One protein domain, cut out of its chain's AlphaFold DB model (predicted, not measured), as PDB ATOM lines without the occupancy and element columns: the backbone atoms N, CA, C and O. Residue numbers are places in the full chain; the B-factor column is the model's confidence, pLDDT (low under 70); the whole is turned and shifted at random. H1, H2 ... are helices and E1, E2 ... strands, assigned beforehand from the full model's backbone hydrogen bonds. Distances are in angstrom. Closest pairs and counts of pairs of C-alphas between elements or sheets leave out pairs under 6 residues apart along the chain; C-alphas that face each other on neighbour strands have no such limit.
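This is residues 150 to 271 of the 277 residues of an uncharacterized protein of Dissoconium aciculare CBS 342.82 (UniProt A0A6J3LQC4). A six-stranded sheet, curled like part of a barrel, wraps round one helix, H2, at the end of the printed part. A short helix, H1, packs on E3, and a long link without named elements joins E4 to E5. The 122 printed residues hold H1 E1 E2 E3 E4 E5 E6 H2 in chain order; the mixed sheet runs E2 E1 E3 E4 E5 E6. The class is mixed, helices and strands; the whole is compact, with a radius of gyration of the C-alphas of 14.4 A and spans of 39 by 39 by 27 A.

H1, residues 154 to 159, is on the sheet; its closest C-alphas to E3, residues 180 to 194, are Tyr 157 and Ile 184, 5.2 A. E1, residues 161 to 165, and E2, residues 170 to 172, form a hairpin, with N 172 and O 163 2.7 A apart. E1 is antiparallel to E3, with N 182 and O 162 2.8 A apart. E3 and E4, residues 197 to 208, form a hairpin, with N 190 and O 199 2.8 A apart. E5, residues 232 to 241, is parallel to E4, with N 202 and O 235 2.8 A apart. E5 and E6, residues 247 to 256, form a hairpin, with N 234 and O 254 2.7 A apart. The sheet curls round H2, residues 260 to 270; the closest C-alphas of E2 and H2 are Leu 171 and Ala 268, 4.8 A. Every O i to N i+4 pair is within hydrogen-bond range in H2, 1 of 2 in H1.

H1 begins at C-alpha 154 (0.558, -26.009, 9.529). E3 spans 30.9 A and bends by 106 degrees at residue 191; E4 spans 34.3 A. H2 spans 15.1 A and ends at C-alpha 270 (-22.526, -21.564, 9.194).

The C-alphas of Ala 219 and Tyr 245, the two farthest apart, are 42.7 A apart. The printed part has no cut; the link from E4 to E5 is long. Residue 159, residues 161 to 180 and residues 208 to 220 have pLDDT under 70.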
ATOM      1  N   THR A 150      -2.347 -30.862  17.687       87.25
ATOM      2  CA  THR A 150      -2.369 -31.204  16.255       87.25
ATOM      3  C   THR A 150      -2.694 -29.994  15.388       87.25
ATOM      4  O   THR A 150      -2.156 -29.879  14.290       87.25
ATOM      5  N   MET A 151      -3.513 -29.068  15.891       84.75
ATOM      6  CA  MET A 151      -3.865 -27.836  15.190       84.75
ATOM      7  C   MET A 151      -2.688 -26.857  15.125       84.75
ATOM      8  O   MET A 151      -2.562 -26.103  14.176       84.75
ATOM      9  N   LYS A 152      -1.729 -26.903  16.050       86.56
ATOM     10  CA  LYS A 152      -0.569 -25.994  15.994       86.56
ATOM     11  C   LYS A 152       0.357 -26.252  14.797       86.56
ATOM     12  O   LYS A 152       1.242 -25.448  14.523       86.56
ATOM     13  N   HIS A 153       0.195 -27.371  14.093       85.12
ATOM     14  CA  HIS A 153       1.020 -27.705  12.940       85.12
ATOM     15  C   HIS A 153       0.370 -27.286  11.625       85.12
ATOM     16  O   HIS A 153      -0.648 -27.836  11.228       85.12
ATOM     17  N   GLU A 154       1.035 -26.427  10.856       80.06
ATOM     18  CA  GLU A 154       0.558 -26.009   9.529       80.06
ATOM     19  C   GLU A 154       0.276 -27.178   8.572       80.06
ATOM     20  O   GLU A 154      -0.657 -27.147   7.768       80.06
ATOM     21  N   GLN A 155       1.075 -28.248   8.660       80.62
ATOM     22  CA  GLN A 155       0.889 -29.444   7.836       80.62
ATOM     23  C   GLN A 155      -0.441 -30.148   8.116       80.62
ATOM     24  O   GLN A 155      -0.999 -30.770   7.217       80.62
ATOM     25  N   PHE A 156      -0.961 -30.037   9.337       81.75
ATOM     26  CA  PHE A 156      -2.250 -30.606   9.693       81.75
ATOM     27  C   PHE A 156      -3.378 -29.948   8.895       81.75
ATOM     28  O   PHE A 156      -4.213 -30.641   8.319       81.75
ATOM     29  N   TYR A 157      -3.346 -28.623   8.755       77.19
ATOM     30  CA  TYR A 157      -4.346 -27.891   7.984       77.19
ATOM     31  C   TYR A 157      -4.306 -28.191   6.485       77.19
ATOM     32  O   TYR A 157      -5.347 -28.191   5.837       77.19
ATOM     33  N   LYS A 158      -3.136 -28.543   5.934       72.38
ATOM     34  CA  LYS A 158      -3.019 -29.041   4.547       72.38
ATOM     35  C   LYS A 158      -3.752 -30.377   4.337       72.38
ATOM     36  O   LYS A 158      -4.094 -30.727   3.201       72.38
ATOM     37  N   CYS A 159      -3.983 -31.121   5.419       69.69
ATOM     38  CA  CYS A 159      -4.691 -32.399   5.423       69.69
ATOM     39  C   CYS A 159      -6.192 -32.259   5.717       69.69
ATOM     40  O   CYS A 159      -6.950 -33.160   5.354       69.69
ATOM     41  N   ILE A 160      -6.637 -31.162   6.343       73.31
ATOM     42  CA  ILE A 160      -8.066 -30.868   6.510       73.31
ATOM     43  C   ILE A 160      -8.593 -30.269   5.212       73.31
ATOM     44  O   ILE A 160      -8.077 -29.272   4.718       73.31
ATOM     45  N   ARG A 161      -9.630 -30.893   4.657       69.25
ATOM     46  CA  ARG A 161     -10.244 -30.474   3.400       69.25
ATOM     47  C   ARG A 161     -11.752 -30.480   3.564       69.25
ATOM     48  O   ARG A 161     -12.319 -31.511   3.920       69.25
ATOM     49  N   LEU A 162     -12.370 -29.338   3.299       68.88
ATOM     50  CA  LEU A 162     -13.815 -29.232   3.123       68.88
ATOM     51  C   LEU A 162     -14.097 -29.172   1.626       68.88
ATOM     52  O   LEU A 162     -13.376 -28.502   0.889       68.88
ATOM     53  N   TRP A 163     -15.119 -29.879   1.178       67.56
ATOM     54  CA  TRP A 163     -15.546 -29.926  -0.213       67.56
ATOM     55  C   TRP A 163     -16.756 -29.029  -0.392       67.56
ATOM     56  O   TRP A 163     -17.662 -29.060   0.432       67.56
ATOM     57  N   PHE A 164     -16.802 -28.255  -1.468       63.09
ATOM     58  CA  PHE A 164     -18.046 -27.606  -1.870       63.09
ATOM     59  C   PHE A 164     -18.840 -28.559  -2.768       63.09
ATOM     60  O   PHE A 164     -18.331 -28.992  -3.807       63.09
ATOM     61  N   ASP A 165     -20.051 -28.921  -2.345       66.50
ATOM     62  CA  ASP A 165     -20.979 -29.729  -3.131       66.50
ATOM     63  C   ASP A 165     -21.802 -28.798  -4.029       66.50
ATOM     64  O   ASP A 165     -22.767 -28.179  -3.583       66.50
ATOM     65  N   ASP A 166     -21.395 -28.686  -5.298       63.97
ATOM     66  CA  ASP A 166     -22.049 -27.817  -6.286       63.97
ATOM     67  C   ASP A 166     -23.533 -28.180  -6.497       63.97
ATOM     68  O   ASP A 166     -24.322 -27.314  -6.868       63.97
ATOM     69  N   ALA A 167     -23.930 -29.442  -6.280       65.69
ATOM     70  CA  ALA A 167     -25.311 -29.880  -6.489       65.69
ATOM     71  C   ALA A 167     -26.240 -29.455  -5.343       65.69
ATOM     72  O   ALA A 167     -27.441 -29.292  -5.548       65.69
ATOM     73  N   LEU A 168     -25.687 -29.300  -4.141       63.34
ATOM     74  CA  LEU A 168     -26.433 -28.962  -2.929       63.34
ATOM     75  C   LEU A 168     -26.169 -27.541  -2.430       63.34
ATOM     76  O   LEU A 168     -26.741 -27.158  -1.411       63.34
ATOM     77  N   ASP A 169     -25.297 -26.799  -3.118       68.50
ATOM     78  CA  ASP A 169     -24.861 -25.448  -2.754       68.50
ATOM     79  C   ASP A 169     -24.397 -25.357  -1.286       68.50
ATOM     80  O   ASP A 169     -24.666 -24.391  -0.574       68.50
ATOM     81  N   ARG A 170     -23.737 -26.414  -0.789       68.38
ATOM     82  CA  ARG A 170     -23.344 -26.543   0.624       68.38
ATOM     83  C   ARG A 170     -21.954 -27.145   0.756       68.38
ATOM     84  O   ARG A 170     -21.562 -28.039   0.006       68.38
ATOM     85  N   LEU A 171     -21.205 -26.679   1.752       68.75
ATOM     86  CA  LEU A 171     -19.943 -27.300   2.135       68.75
ATOM     87  C   LEU A 171     -20.199 -28.667   2.787       68.75
ATOM     88  O   LEU A 171     -21.175 -28.872   3.501       68.75
ATOM     89  N   ARG A 172     -19.319 -29.629   2.526       67.25
ATOM     90  CA  ARG A 172     -19.360 -30.979   3.083       67.25
ATOM     91  C   ARG A 172     -17.966 -31.455   3.428       67.25
ATOM     92  O   ARG A 172     -17.005 -31.253   2.692       67.25
ATOM     93  N   TYR A 173     -17.865 -32.159   4.543       59.38
ATOM     94  CA  TYR A 173     -16.597 -32.678   5.028       59.38
ATOM     95  C   TYR A 173     -16.215 -34.053   4.436       59.38
ATOM     96  O   TYR A 173     -15.045 -34.446   4.482       59.38
ATOM     97  N   CYS A 174     -17.149 -34.778   3.809       55.97
ATOM     98  CA  CYS A 174     -16.905 -36.142   3.331       55.97
ATOM     99  C   CYS A 174     -17.373 -36.396   1.888       55.97
ATOM    100  O   CYS A 174     -18.537 -36.210   1.549       55.97
ATOM    101  N   ASP A 175     -16.411 -36.875   1.095       46.62
ATOM    102  CA  ASP A 175     -16.503 -37.898   0.046       46.62
ATOM    103  C   ASP A 175     -17.752 -37.893  -0.846       46.62
ATOM    104  O   ASP A 175     -18.671 -38.690  -0.659       46.62
ATOM    105  N   ARG A 176     -17.749 -36.998  -1.840       46.97
ATOM    106  CA  ARG A 176     -18.317 -37.207  -3.183       46.97
ATOM    107  C   ARG A 176     -18.003 -35.997  -4.067       46.97
ATOM    108  O   ARG A 176     -18.468 -34.899  -3.806       46.97
ATOM    109  N   GLY A 177     -17.207 -36.204  -5.115       50.28
ATOM    110  CA  GLY A 177     -17.265 -35.447  -6.380       50.28
ATOM    111  C   GLY A 177     -17.091 -33.916  -6.400       50.28
ATOM    112  O   GLY A 177     -17.299 -33.335  -7.464       50.28
ATOM    113  N   GLY A 178     -16.718 -33.245  -5.307       53.69
ATOM    114  CA  GLY A 178     -16.565 -31.782  -5.288       53.69
ATOM    115  C   GLY A 178     -15.340 -31.282  -6.073       53.69
ATOM    116  O   GLY A 178     -14.280 -31.907  -6.057       53.69
ATOM    117  N   ARG A 179     -15.457 -30.133  -6.758       59.72
ATOM    118  CA  ARG A 179     -14.347 -29.514  -7.526       59.72
ATOM    119  C   ARG A 179     -13.527 -28.497  -6.732       59.72
ATOM    120  O   ARG A 179     -12.440 -28.121  -7.172       59.72
ATOM    121  N   LYS A 180     -14.047 -28.031  -5.595       65.19
ATOM    122  CA  LYS A 180     -13.444 -26.964  -4.790       65.19
ATOM    123  C   LYS A 180     -13.126 -27.466  -3.392       65.19
ATOM    124  O   LYS A 180     -13.956 -28.132  -2.773       65.19
ATOM    125  N   VAL A 181     -11.929 -27.131  -2.917       72.25
ATOM    126  CA  VAL A 181     -11.440 -27.497  -1.589       72.25
ATOM    127  C   VAL A 181     -11.243 -26.231  -0.769       72.25
ATOM    128  O   VAL A 181     -10.560 -25.309  -1.209       72.25
ATOM    129  N   LEU A 182     -11.810 -26.190   0.431       75.19
ATOM    130  CA  LEU A 182     -11.447 -25.205   1.440       75.19
ATOM    131  C   LEU A 182     -10.191 -25.691   2.163       75.19
ATOM    132  O   LEU A 182     -10.164 -26.820   2.666       75.19
ATOM    133  N   GLN A 183      -9.172 -24.842   2.230       82.50
ATOM    134  CA  GLN A 183      -7.970 -25.087   3.010       82.50
ATOM    135  C   GLN A 183      -7.941 -24.145   4.214       82.50
ATOM    136  O   GLN A 183      -8.028 -22.927   4.064       82.50
ATOM    137  N   ILE A 184      -7.752 -24.708   5.407       84.25
ATOM    138  CA  ILE A 184      -7.463 -23.913   6.604       84.25
ATOM    139  C   ILE A 184      -6.030 -23.367   6.485       84.25
ATOM    140  O   ILE A 184      -5.094 -24.098   6.156       84.25
ATOM    141  N   LYS A 185      -5.860 -22.064   6.698       86.56
ATOM    142  CA  LYS A 185      -4.567 -21.367   6.645       86.56
ATOM    143  C   LYS A 185      -3.937 -21.263   8.018       86.56
ATOM    144  O   LYS A 185      -2.769 -21.600   8.176       86.56
ATOM    145  N   SER A 186      -4.727 -20.850   8.997       85.50
ATOM    146  CA  SER A 186      -4.311 -20.755  10.387       85.50
ATOM    147  C   SER A 186      -5.496 -21.014  11.307       85.50
ATOM    148  O   SER A 186      -6.650 -20.779  10.936       85.50
ATOM    149  N   ALA A 187      -5.203 -21.508  12.509       86.75
ATOM    150  CA  ALA A 187      -6.121 -21.398  13.629       86.75
ATOM    151  C   ALA A 187      -5.363 -21.010  14.896       86.75
ATOM    152  O   ALA A 187      -4.349 -21.626  15.236       86.75
ATOM    153  N   GLU A 188      -5.862 -19.990  15.580       90.50
ATOM    154  CA  GLU A 188      -5.203 -19.363  16.720       90.50
ATOM    155  C   GLU A 188      -6.227 -19.083  17.816       90.50
ATOM    156  O   GLU A 188      -7.313 -18.564  17.556       90.50
ATOM    157  N   ILE A 189      -5.892 -19.430  19.061       89.25
ATOM    158  CA  ILE A 189      -6.685 -18.983  20.208       89.25
ATOM    159  C   ILE A 189      -6.310 -17.535  20.476       89.25
ATOM    160  O   ILE A 189      -5.141 -17.212  20.684       89.25
ATOM    161  N   THR A 190      -7.316 -16.676  20.492       89.50
ATOM    162  CA  THR A 190      -7.167 -15.263  20.822       89.50
ATOM    163  C   THR A 190      -7.529 -15.032  22.289       89.50
ATOM    164  O   THR A 190      -8.310 -15.778  22.881       89.50
ATOM    165  N   ASN A 191      -6.994 -13.962  22.878       85.62
ATOM    166  CA  ASN A 191      -7.369 -13.539  24.234       85.62
ATOM    167  C   ASN A 191      -8.774 -12.909  24.292       85.62
ATOM    168  O   ASN A 191      -9.261 -12.583  25.376       85.62
ATOM    169  N   ALA A 192      -9.421 -12.717  23.139       88.38
ATOM    170  CA  ALA A 192     -10.778 -12.214  23.074       88.38
ATOM    171  C   ALA A 192     -11.751 -13.235  23.675       88.38
ATOM    172  O   ALA A 192     -11.612 -14.450  23.505       88.38
ATOM    173  N   LYS A 193     -12.765 -12.717  24.368       87.88
ATOM    174  CA  LYS A 193     -13.891 -13.510  24.850       87.88
ATOM    175  C   LYS A 193     -15.142 -13.081  24.104       87.88
ATOM    176  O   LYS A 193     -15.481 -11.901  24.116       87.88
ATOM    177  N   LEU A 194     -15.845 -14.030  23.496       86.12
ATOM    178  CA  LEU A 194     -17.153 -13.797  22.890       86.12
ATOM    179  C   LEU A 194     -18.172 -14.637  23.648       86.12
ATOM    180  O   LEU A 194     -18.002 -15.848  23.760       86.12
ATOM    181  N   GLN A 195     -19.195 -13.984  24.206       87.56
ATOM    182  CA  GLN A 195     -20.188 -14.624  25.085       87.56
ATOM    183  C   GLN A 195     -19.551 -15.300  26.318       87.56
ATOM    184  O   GLN A 195     -20.003 -16.341  26.781       87.56
ATOM    185  N   GLY A 196     -18.454 -14.730  26.834       86.25
ATOM    186  CA  GLY A 196     -17.712 -15.291  27.970       86.25
ATOM    187  C   GLY A 196     -16.841 -16.508  27.633       86.25
ATOM    188  O   GLY A 196     -16.085 -16.957  28.492       86.25
ATOM    189  N   LEU A 197     -16.887 -17.000  26.392       86.69
ATOM    190  CA  LEU A 197     -16.078 -18.117  25.915       86.69
ATOM    191  C   LEU A 197     -14.804 -17.623  25.211       86.69
ATOM    192  O   LEU A 197     -14.832 -16.568  24.574       86.69
ATOM    193  N   PRO A 198     -13.694 -18.380  25.287       85.81
ATOM    194  CA  PRO A 198     -12.492 -18.107  24.498       85.81
ATOM    195  C   PRO A 198     -12.796 -18.143  23.003       85.81
ATOM    196  O   PRO A 198     -13.610 -18.953  22.548       85.81
ATOM    197  N   VAL A 199     -12.100 -17.308  22.237       91.69
ATOM    198  CA  VAL A 199     -12.284 -17.238  20.789       91.69
ATOM    199  C   VAL A 199     -11.152 -17.957  20.053       91.69
ATOM    200  O   VAL A 199      -9.995 -17.544  20.128       91.69
ATOM    201  N   LEU A 200     -11.495 -19.007  19.307       90.62
ATOM    202  CA  LEU A 200     -10.632 -19.654  18.318       90.62
ATOM    203  C   LEU A 200     -10.857 -18.980  16.960       90.62
ATOM    204  O   LEU A 200     -11.927 -19.130  16.383       90.62
ATOM    205  N   SER A 201      -9.868 -18.248  16.455       91.38
ATOM    206  CA  SER A 201      -9.905 -17.641  15.122       91.38
ATOM    207  C   SER A 201      -9.402 -18.639  14.084       91.38
ATOM    208  O   SER A 201      -8.311 -19.178  14.247       91.38
ATOM    209  N   VAL A 202     -10.185 -18.906  13.038       89.31
ATOM    210  CA  VAL A 202      -9.863 -19.847  11.955       89.31
ATOM    211  C   VAL A 202      -9.912 -19.114  10.619       89.31
ATOM    212  O   VAL A 202     -10.977 -18.680  10.186       89.31
ATOM    213  N   LYS A 203      -8.773 -19.018   9.929       90.56
ATOM    214  CA  LYS A 203      -8.693 -18.413   8.591       90.56
ATOM    215  C   LYS A 203      -8.662 -19.481   7.517       90.56
ATOM    216  O   LYS A 203      -7.919 -20.459   7.631       90.56
ATOM    217  N   MET A 204      -9.444 -19.295   6.463       89.75
ATOM    218  CA  MET A 204      -9.635 -20.284   5.407       89.75
ATOM    219  C   MET A 204      -9.601 -19.649   4.024       89.75
ATOM    220  O   MET A 204     -10.069 -18.535   3.824       89.75
ATOM    221  N   GLU A 205      -9.079 -20.397   3.057       86.69
ATOM    222  CA  GLU A 205      -9.015 -19.988   1.655       86.69
ATOM    223  C   GLU A 205      -9.594 -21.089   0.761       86.69
ATOM    224  O   GLU A 205      -9.339 -22.281   0.970       86.69
ATOM    225  N   MET A 206     -10.362 -20.698  -0.257       81.94
ATOM    226  CA  MET A 206     -10.824 -21.626  -1.289       81.94
ATOM    227  C   MET A 206      -9.734 -21.870  -2.331       81.94
ATOM    228  O   MET A 206      -9.218 -20.937  -2.937       81.94
ATOM    229  N   ILE A 207      -9.438 -23.138  -2.608       78.88
ATOM    230  CA  ILE A 207      -8.443 -23.539  -3.600       78.88
ATOM    231  C   ILE A 207      -9.091 -24.470  -4.626       78.88
ATOM    232  O   ILE A 207      -9.643 -25.525  -4.300       78.88
ATOM    233  N   SER A 208      -8.974 -24.098  -5.900       67.44
ATOM    234  CA  SER A 208      -9.405 -24.919  -7.033       67.44
ATOM    235  C   SER A 208      -8.289 -25.879  -7.435       67.44
ATOM    236  O   SER A 208      -7.338 -25.494  -8.112       67.44
ATOM    237  N   ARG A 209      -8.381 -27.146  -7.022       68.00
ATOM    238  CA  ARG A 209      -7.478 -28.215  -7.476       68.00
ATOM    239  C   ARG A 209      -8.246 -29.525  -7.615       68.00
ATOM    240  O   ARG A 209      -9.040 -29.869  -6.744       68.00
ATOM    241  N   ARG A 210      -7.969 -30.283  -8.681       63.03
ATOM    242  CA  ARG A 210      -8.412 -31.682  -8.794       63.03
ATOM    243  C   ARG A 210      -7.556 -32.534  -7.862       63.03
ATOM    244  O   ARG A 210      -6.332 -32.464  -7.932       63.03
ATOM    245  N   TRP A 211      -8.190 -33.326  -7.006       59.03
ATOM    246  CA  TRP A 211      -7.495 -34.217  -6.079       59.03
ATOM    247  C   TRP A 211      -8.052 -35.636  -6.150       59.03
ATOM    248  O   TRP A 211      -9.199 -35.840  -6.537       59.03
ATOM    249  N   GLY A 212      -7.197 -36.597  -5.789       60.75
ATOM    250  CA  GLY A 212      -7.540 -38.014  -5.706       60.75
ATOM    251  C   GLY A 212      -8.479 -38.343  -4.544       60.75
ATOM    252  O   GLY A 212      -8.792 -37.485  -3.715       60.75
ATOM    253  N   SER A 213      -8.913 -39.603  -4.506       60.97
ATOM    254  CA  SER A 213      -9.894 -40.125  -3.555       60.97
ATOM    255  C   SER A 213      -9.519 -39.841  -2.096       60.97
ATOM    256  O   SER A 213      -8.335 -39.886  -1.741       60.97
ATOM    257  N   PRO A 214     -10.504 -39.566  -1.224       61.09
ATOM    258  CA  PRO A 214     -10.233 -39.366   0.190       61.09
ATOM    259  C   PRO A 214      -9.628 -40.632   0.807       61.09
ATOM    260  O   PRO A 214     -10.082 -41.752   0.571       61.09
ATOM    261  N   GLY A 215      -8.580 -40.453   1.613       60.75
ATOM    262  CA  GLY A 215      -8.014 -41.548   2.396       60.75
ATOM    263  C   GLY A 215      -9.031 -42.069   3.413       60.75
ATOM    264  O   GLY A 215      -9.792 -41.291   3.987       60.75
ATOM    265  N   HIS A 216      -9.050 -43.381   3.653       60.22
ATOM    266  CA  HIS A 216      -9.835 -43.957   4.745       60.22
ATOM    267  C   HIS A 216      -9.293 -43.472   6.097       60.22
ATOM    268  O   HIS A 216      -8.087 -43.499   6.343       60.22
ATOM    269  N   PHE A 217     -10.190 -43.033   6.980       64.31
ATOM    270  CA  PHE A 217      -9.845 -42.557   8.320       64.31
ATOM    271  C   PHE A 217     -10.293 -43.585   9.368       64.31
ATOM    272  O   PHE A 217     -11.444 -44.014   9.357       64.31
ATOM    273  N   ASP A 218      -9.393 -43.980  10.271       65.38
ATOM    274  CA  ASP A 218      -9.643 -44.989  11.305       65.38
ATOM    275  C   ASP A 218     -10.139 -44.387  12.638       65.38
ATOM    276  O   ASP A 218     -10.272 -43.175  12.807       65.38
ATOM    277  N   ALA A 219     -10.438 -45.246  13.621       55.59
ATOM    278  CA  ALA A 219     -10.945 -44.831  14.934       55.59
ATOM    279  C   ALA A 219      -9.946 -44.002  15.769       55.59
ATOM    280  O   ALA A 219     -10.369 -43.375  16.736       55.59
ATOM    281  N   GLY A 220      -8.657 -44.005  15.407       62.38
ATOM    282  CA  GLY A 220      -7.608 -43.157  15.987       62.38
ATOM    283  C   GLY A 220      -7.381 -41.865  15.203       62.38
ATOM    284  O   GLY A 220      -6.377 -41.180  15.398       62.38
ATOM    285  N   SER A 221      -8.276 -41.552  14.268       81.06
ATOM    286  CA  SER A 221      -8.152 -40.370  13.441       81.06
ATOM    287  C   SER A 221      -8.404 -39.100  14.244       81.06
ATOM    288  O   SER A 221      -9.289 -39.026  15.100       81.06
ATOM    289  N   TRP A 222      -7.671 -38.057  13.869       85.19
ATOM    290  CA  TRP A 222      -7.802 -36.702  14.391       85.19
ATOM    291  C   TRP A 222      -9.228 -36.145  14.298       85.19
ATOM    292  O   TRP A 222      -9.576 -35.248  15.056       85.19
ATOM    293  N   LYS A 223     -10.071 -36.703  13.417       84.25
ATOM    294  CA  LYS A 223     -11.496 -36.358  13.288       84.25
ATOM    295  C   LYS A 223     -12.249 -36.437  14.614       84.25
ATOM    296  O   LYS A 223     -13.105 -35.610  14.892       84.25
ATOM    297  N   ARG A 224     -11.910 -37.438  15.431       88.56
ATOM    298  CA  ARG A 224     -12.580 -37.719  16.705       88.56
ATOM    299  C   ARG A 224     -12.000 -36.939  17.879       88.56
ATOM    300  O   ARG A 224     -12.517 -37.065  18.986       88.56
ATOM    301  N   MET A 225     -10.924 -36.186  17.655       92.62
ATOM    302  CA  MET A 225     -10.324 -35.351  18.685       92.62
ATOM    303  C   MET A 225     -11.106 -34.041  18.799       92.62
ATOM    304  O   MET A 225     -11.523 -33.462  17.796       92.62
ATOM    305  N   TYR A 226     -11.276 -33.561  20.020       95.00
ATOM    306  CA  TYR A 226     -11.790 -32.239  20.326       95.00
ATOM    307  C   TYR A 226     -10.810 -31.150  19.875       95.00
ATOM    308  O   TYR A 226      -9.588 -31.332  19.938       95.00
ATOM    309  N   LEU A 227     -11.348 -30.011  19.431       93.06
ATOM    310  CA  LEU A 227     -10.553 -28.813  19.126       93.06
ATOM    311  C   LEU A 227      -9.888 -28.258  20.387       93.06
ATOM    312  O   LEU A 227      -8.714 -27.894  20.395       93.06
ATOM    313  N   THR A 228     -10.667 -28.206  21.460       93.69
ATOM    314  CA  THR A 228     -10.329 -27.617  22.750       93.69
ATOM    315  C   THR A 228     -10.860 -28.517  23.857       93.69
ATOM    316  O   THR A 228     -11.802 -29.283  23.663       93.69
ATOM    317  N   ARG A 229     -10.273 -28.436  25.055       91.12
ATOM    318  CA  ARG A 229     -10.781 -29.189  26.221       91.12
ATOM    319  C   ARG A 229     -12.038 -28.589  26.849       91.12
ATOM    320  O   ARG A 229     -12.676 -29.253  27.659       91.12
ATOM    321  N   GLN A 230     -12.347 -27.344  26.507       91.12
ATOM    322  CA  GLN A 230     -13.446 -26.548  27.044       91.12
ATOM    323  C   GLN A 230     -14.268 -25.978  25.883       91.12
ATOM    324  O   GLN A 230     -13.707 -25.811  24.793       91.12
ATOM    325  N   PRO A 231     -15.558 -25.663  26.086       93.06
ATOM    326  CA  PRO A 231     -16.348 -24.957  25.085       93.06
ATOM    327  C   PRO A 231     -15.645 -23.672  24.634       93.06
ATOM    328  O   PRO A 231     -15.090 -22.938  25.452       93.06
ATOM    329  N   CYS A 232     -15.652 -23.411  23.332       92.50
ATOM    330  CA  CYS A 232     -15.090 -22.196  22.757       92.50
ATOM    331  C   CYS A 232     -16.020 -21.619  21.695       92.50
ATOM    332  O   CYS A 232     -16.870 -22.316  21.135       92.50
ATOM    333  N   THR A 233     -15.850 -20.332  21.426       94.69
ATOM    334  CA  THR A 233     -16.424 -19.694  20.249       94.69
ATOM    335  C   THR A 233     -15.398 -19.781  19.135       94.69
ATOM    336  O   THR A 233     -14.308 -19.233  19.245       94.69
ATOM    337  N   VAL A 234     -15.734 -20.446  18.042       93.19
ATOM    338  CA  VAL A 234     -14.907 -20.456  16.845       93.19
ATOM    339  C   VAL A 234     -15.359 -19.325  15.936       93.19
ATOM    340  O   VAL A 234     -16.439 -19.394  15.356       93.19
ATOM    341  N   GLN A 235     -14.546 -18.277  15.837       94.94
ATOM    342  CA  GLN A 235     -14.683 -17.257  14.806       94.94
ATOM    343  C   GLN A 235     -13.963 -17.736  13.560       94.94
ATOM    344  O   GLN A 235     -12.827 -18.201  13.628       94.94
ATOM    345  N   TRP A 236     -14.612 -17.616  12.416       93.56
ATOM    346  CA  TRP A 236     -14.014 -18.015  11.161       93.56
ATOM    347  C   TRP A 236     -14.073 -16.892  10.140       93.56
ATOM    348  O   TRP A 236     -15.012 -16.098  10.104       93.56
ATOM    349  N   GLU A 237     -13.041 -16.852   9.311       93.50
ATOM    350  CA  GLU A 237     -12.895 -15.945   8.186       93.50
ATOM    351  C   GLU A 237     -12.573 -16.788   6.955       93.50
ATOM    352  O   GLU A 237     -11.633 -17.589   6.947       93.50
ATOM    353  N   PHE A 238     -13.390 -16.640   5.925       89.62
ATOM    354  CA  PHE A 238     -13.300 -17.373   4.681       89.62
ATOM    355  C   PHE A 238     -13.085 -16.394   3.532       89.62
ATOM    356  O   PHE A 238     -13.953 -15.571   3.256       89.62
ATOM    357  N   THR A 239     -11.956 -16.516   2.837       88.00
ATOM    358  CA  THR A 239     -11.660 -15.719   1.645       88.00
ATOM    359  C   THR A 239     -11.829 -16.565   0.382       88.00
ATOM    360  O   THR A 239     -11.157 -17.583   0.180       88.00
ATOM    361  N   HIS A 240     -12.733 -16.125  -0.491       83.94
ATOM    362  CA  HIS A 240     -12.990 -16.698  -1.805       83.94
ATOM    363  C   HIS A 240     -12.325 -15.850  -2.891       83.94
ATOM    364  O   HIS A 240     -12.636 -14.673  -3.059       83.94
ATOM    365  N   CYS A 241     -11.428 -16.457  -3.666       82.19
ATOM    366  CA  CYS A 241     -10.844 -15.827  -4.848       82.19
ATOM    367  C   CYS A 241     -11.787 -16.034  -6.044       82.19
ATOM    368  O   CYS A 241     -11.816 -17.118  -6.629       82.19
ATOM    369  N   LEU A 242     -12.574 -15.010  -6.390       80.81
ATOM    370  CA  LEU A 242     -13.532 -15.063  -7.503       80.81
ATOM    371  C   LEU A 242     -12.821 -15.000  -8.869       80.81
ATOM    372  O   LEU A 242     -13.211 -15.691  -9.808       80.81
ATOM    373  N   ASN A 243     -11.765 -14.190  -8.974       81.44
ATOM    374  CA  ASN A 243     -10.869 -14.078 -10.128       81.44
ATOM    375  C   ASN A 243      -9.468 -13.623  -9.649       81.44
ATOM    376  O   ASN A 243      -9.222 -13.583  -8.446       81.44
ATOM    377  N   MET A 244      -8.540 -13.291 -10.560       81.06
ATOM    378  CA  MET A 244      -7.172 -12.870 -10.192       81.06
ATOM    379  C   MET A 244      -7.092 -11.568  -9.371       81.06
ATOM    380  O   MET A 244      -6.043 -11.304  -8.793       81.06
ATOM    381  N   TYR A 245      -8.156 -10.760  -9.321       87.50
ATOM    382  CA  TYR A 245      -8.135  -9.409  -8.745       87.50
ATOM    383  C   TYR A 245      -9.231  -9.139  -7.708       87.50
ATOM    384  O   TYR A 245      -9.203  -8.100  -7.056       87.50
ATOM    385  N   SER A 246     -10.205 -10.035  -7.548       87.44
ATOM    386  CA  SER A 246     -11.311  -9.857  -6.610       87.44
ATOM    387  C   SER A 246     -11.373 -10.995  -5.603       87.44
ATOM    388  O   SER A 246     -11.478 -12.172  -5.974       87.44
ATOM    389  N   HIS A 247     -11.391 -10.605  -4.336       88.62
ATOM    390  CA  HIS A 247     -11.569 -11.486  -3.198       88.62
ATOM    391  C   HIS A 247     -12.854 -11.101  -2.475       88.62
ATOM    392  O   HIS A 247     -13.123  -9.919  -2.267       88.62
ATOM    393  N   GLU A 248     -13.631 -12.100  -2.087       90.12
ATOM    394  CA  GLU A 248     -14.776 -11.927  -1.204       90.12
ATOM    395  C   GLU A 248     -14.450 -12.598   0.125       90.12
ATOM    396  O   GLU A 248     -14.102 -13.780   0.155       90.12
ATOM    397  N   THR A 249     -14.523 -11.836   1.215       91.44
ATOM    398  CA  THR A 249     -14.317 -12.367   2.560       91.44
ATOM    399  C   THR A 249     -15.652 -12.456   3.274       91.44
ATOM    400  O   THR A 249     -16.349 -11.456   3.435       91.44
ATOM    401  N   VAL A 250     -15.981 -13.656   3.737       91.75
ATOM    402  CA  VAL A 250     -17.151 -13.937   4.566       91.75
ATOM    403  C   VAL A 250     -16.664 -14.363   5.939       91.75
ATOM    404  O   VAL A 250     -15.691 -15.107   6.055       91.75
ATOM    405  N   SER A 251     -17.328 -13.908   6.992       94.50
ATOM    406  CA  SER A 251     -16.987 -14.282   8.359       94.50
ATOM    407  C   SER A 251     -18.221 -14.687   9.148       94.50
ATOM    408  O   SER A 251     -19.354 -14.336   8.813       94.50
ATOM    409  N   GLY A 252     -17.992 -15.452  10.206       94.56
ATOM    410  CA  GLY A 252     -19.043 -15.895  11.103       94.56
ATOM    411  C   GLY A 252     -18.477 -16.463  12.392       94.56
ATOM    412  O   GLY A 252     -17.269 -16.428  12.645       94.56
ATOM    413  N   SER A 253     -19.368 -16.968  13.240       94.81
ATOM    414  CA  SER A 253     -18.961 -17.607  14.486       94.81
ATOM    415  C   SER A 253     -19.900 -18.735  14.878       94.81
ATOM    416  O   SER A 253     -21.108 -18.631  14.673       94.81
ATOM    417  N   VAL A 254     -19.342 -19.788  15.467       94.31
ATOM    418  CA  VAL A 254     -20.082 -20.910  16.053       94.31
ATOM    419  C   VAL A 254     -19.548 -21.176  17.456       94.31
ATOM    420  O   VAL A 254     -18.340 -21.202  17.661       94.31
ATOM    421  N   ALA A 255     -20.422 -21.353  18.442       94.50
ATOM    422  CA  ALA A 255     -20.025 -21.610  19.828       94.50
ATOM    423  C   ALA A 255     -20.336 -23.053  20.218       94.50
ATOM    424  O   ALA A 255     -21.347 -23.607  19.789       94.50
ATOM    425  N   GLY A 256     -19.462 -23.686  20.997       93.69
ATOM    426  CA  GLY A 256     -19.688 -25.046  21.475       93.69
ATOM    427  C   GLY A 256     -18.412 -25.810  21.800       93.69
ATOM    428  O   GLY A 256     -17.300 -25.281  21.787       93.69
ATOM    429  N   LEU A 257     -18.589 -27.088  22.115       94.50
ATOM    430  CA  LEU A 257     -17.505 -28.029  22.346       94.50
ATOM    431  C   LEU A 257     -17.503 -29.046  21.211       94.50
ATOM    432  O   LEU A 257     -18.308 -29.975  21.197       94.50
ATOM    433  N   TYR A 258     -16.600 -28.849  20.258       94.00
ATOM    434  CA  TYR A 258     -16.609 -29.605  19.017       94.00
ATOM    435  C   TYR A 258     -15.492 -30.640  18.974       94.00
ATOM    436  O   TYR A 258     -14.320 -30.329  19.222       94.00
ATOM    437  N   LYS A 259     -15.851 -31.864  18.578       93.19
ATOM    438  CA  LYS A 259     -14.911 -32.743  17.873       93.19
ATOM    439  C   LYS A 259     -14.602 -32.153  16.505       93.19
ATOM    440  O   LYS A 259     -15.383 -31.368  15.976       93.19
ATOM    441  N   MET A 260     -13.458 -32.501  15.933       89.19
ATOM    442  CA  MET A 260     -13.037 -31.920  14.665       89.19
ATOM    443  C   MET A 260     -14.024 -32.217  13.524       89.19
ATOM    444  O   MET A 260     -14.283 -31.335  12.718       89.19
ATOM    445  N   ASP A 261     -14.606 -33.415  13.452       86.25
ATOM    446  CA  ASP A 261     -15.661 -33.722  12.474       86.25
ATOM    447  C   ASP A 261     -16.913 -32.852  12.668       86.25
ATOM    448  O   ASP A 261     -17.353 -32.191  11.732       86.25
ATOM    449  N   GLN A 262     -17.414 -32.768  13.899       90.25
ATOM    450  CA  GLN A 262     -18.565 -31.940  14.263       90.25
ATOM    451  C   GLN A 262     -18.320 -30.454  14.000       90.25
ATOM    452  O   GLN A 262     -19.224 -29.748  13.568       90.25
ATOM    453  N   PHE A 263     -17.105 -29.971  14.264       90.00
ATOM    454  CA  PHE A 263     -16.711 -28.602  13.952       90.00
ATOM    455  C   PHE A 263     -16.790 -28.343  12.455       90.00
ATOM    456  O   PHE A 263     -17.307 -27.314  12.042       90.00
ATOM    457  N   LEU A 264     -16.270 -29.263  11.647       86.19
ATOM    458  CA  LEU A 264     -16.232 -29.108  10.200       86.19
ATOM    459  C   LEU A 264     -17.638 -29.138   9.592       86.19
ATOM    460  O   LEU A 264     -17.896 -28.369   8.667       86.19
ATOM    461  N   ASP A 265     -18.549 -29.931  10.156       84.94
ATOM    462  CA  ASP A 265     -19.970 -29.902   9.797       84.94
ATOM    463  C   ASP A 265     -20.644 -28.589  10.243       84.94
ATOM    464  O   ASP A 265     -21.283 -27.917   9.437       84.94
ATOM    465  N   ALA A 266     -20.440 -28.149  11.491       88.88
ATOM    466  CA  ALA A 266     -20.994 -26.886  11.993       88.88
ATOM    467  C   ALA A 266     -20.477 -25.666  11.212       88.88
ATOM    468  O   ALA A 266     -21.217 -24.725  10.927       88.88
ATOM    469  N   LEU A 267     -19.201 -25.695  10.837       86.25
ATOM    470  CA  LEU A 267     -18.567 -24.674  10.021       86.25
ATOM    471  C   LEU A 267     -19.192 -24.633   8.625       86.25
ATOM    472  O   LEU A 267     -19.563 -23.558   8.155       86.25
ATOM    473  N   ALA A 268     -19.343 -25.797   7.990       83.38
ATOM    474  CA  ALA A 268     -19.987 -25.922   6.691       83.38
ATOM    475  C   ALA A 268     -21.427 -25.384   6.686       83.38
ATOM    476  O   ALA A 268     -21.858 -24.811   5.686       83.38
ATOM    477  N   ASP A 269     -22.134 -25.526   7.806       85.62
ATOM    478  CA  ASP A 269     -23.511 -25.060   7.979       85.62
ATOM    479  C   ASP A 269     -23.610 -23.562   8.257       85.62
ATOM    480  O   ASP A 269     -24.608 -22.931   7.913       85.62
ATOM    481  N   SER A 270     -22.574 -22.989   8.867       88.12
ATOM    482  CA  SER A 270     -22.526 -21.564   9.194       88.12
ATOM    483  C   SER A 270     -22.149 -20.671   8.013       88.12
ATOM    484  O   SER A 270     -22.460 -19.480   8.032       88.12
ATOM    485  N   ILE A 271     -21.482 -21.216   6.993       82.88
ATOM    486  CA  ILE A 271     -21.070 -20.451   5.816       82.88
ATOM    487  C   ILE A 271     -22.307 -20.190   4.939       82.88
ATOM    488  O   ILE A 271     -22.945 -21.150   4.499       82.88
TER     489      ILE A 271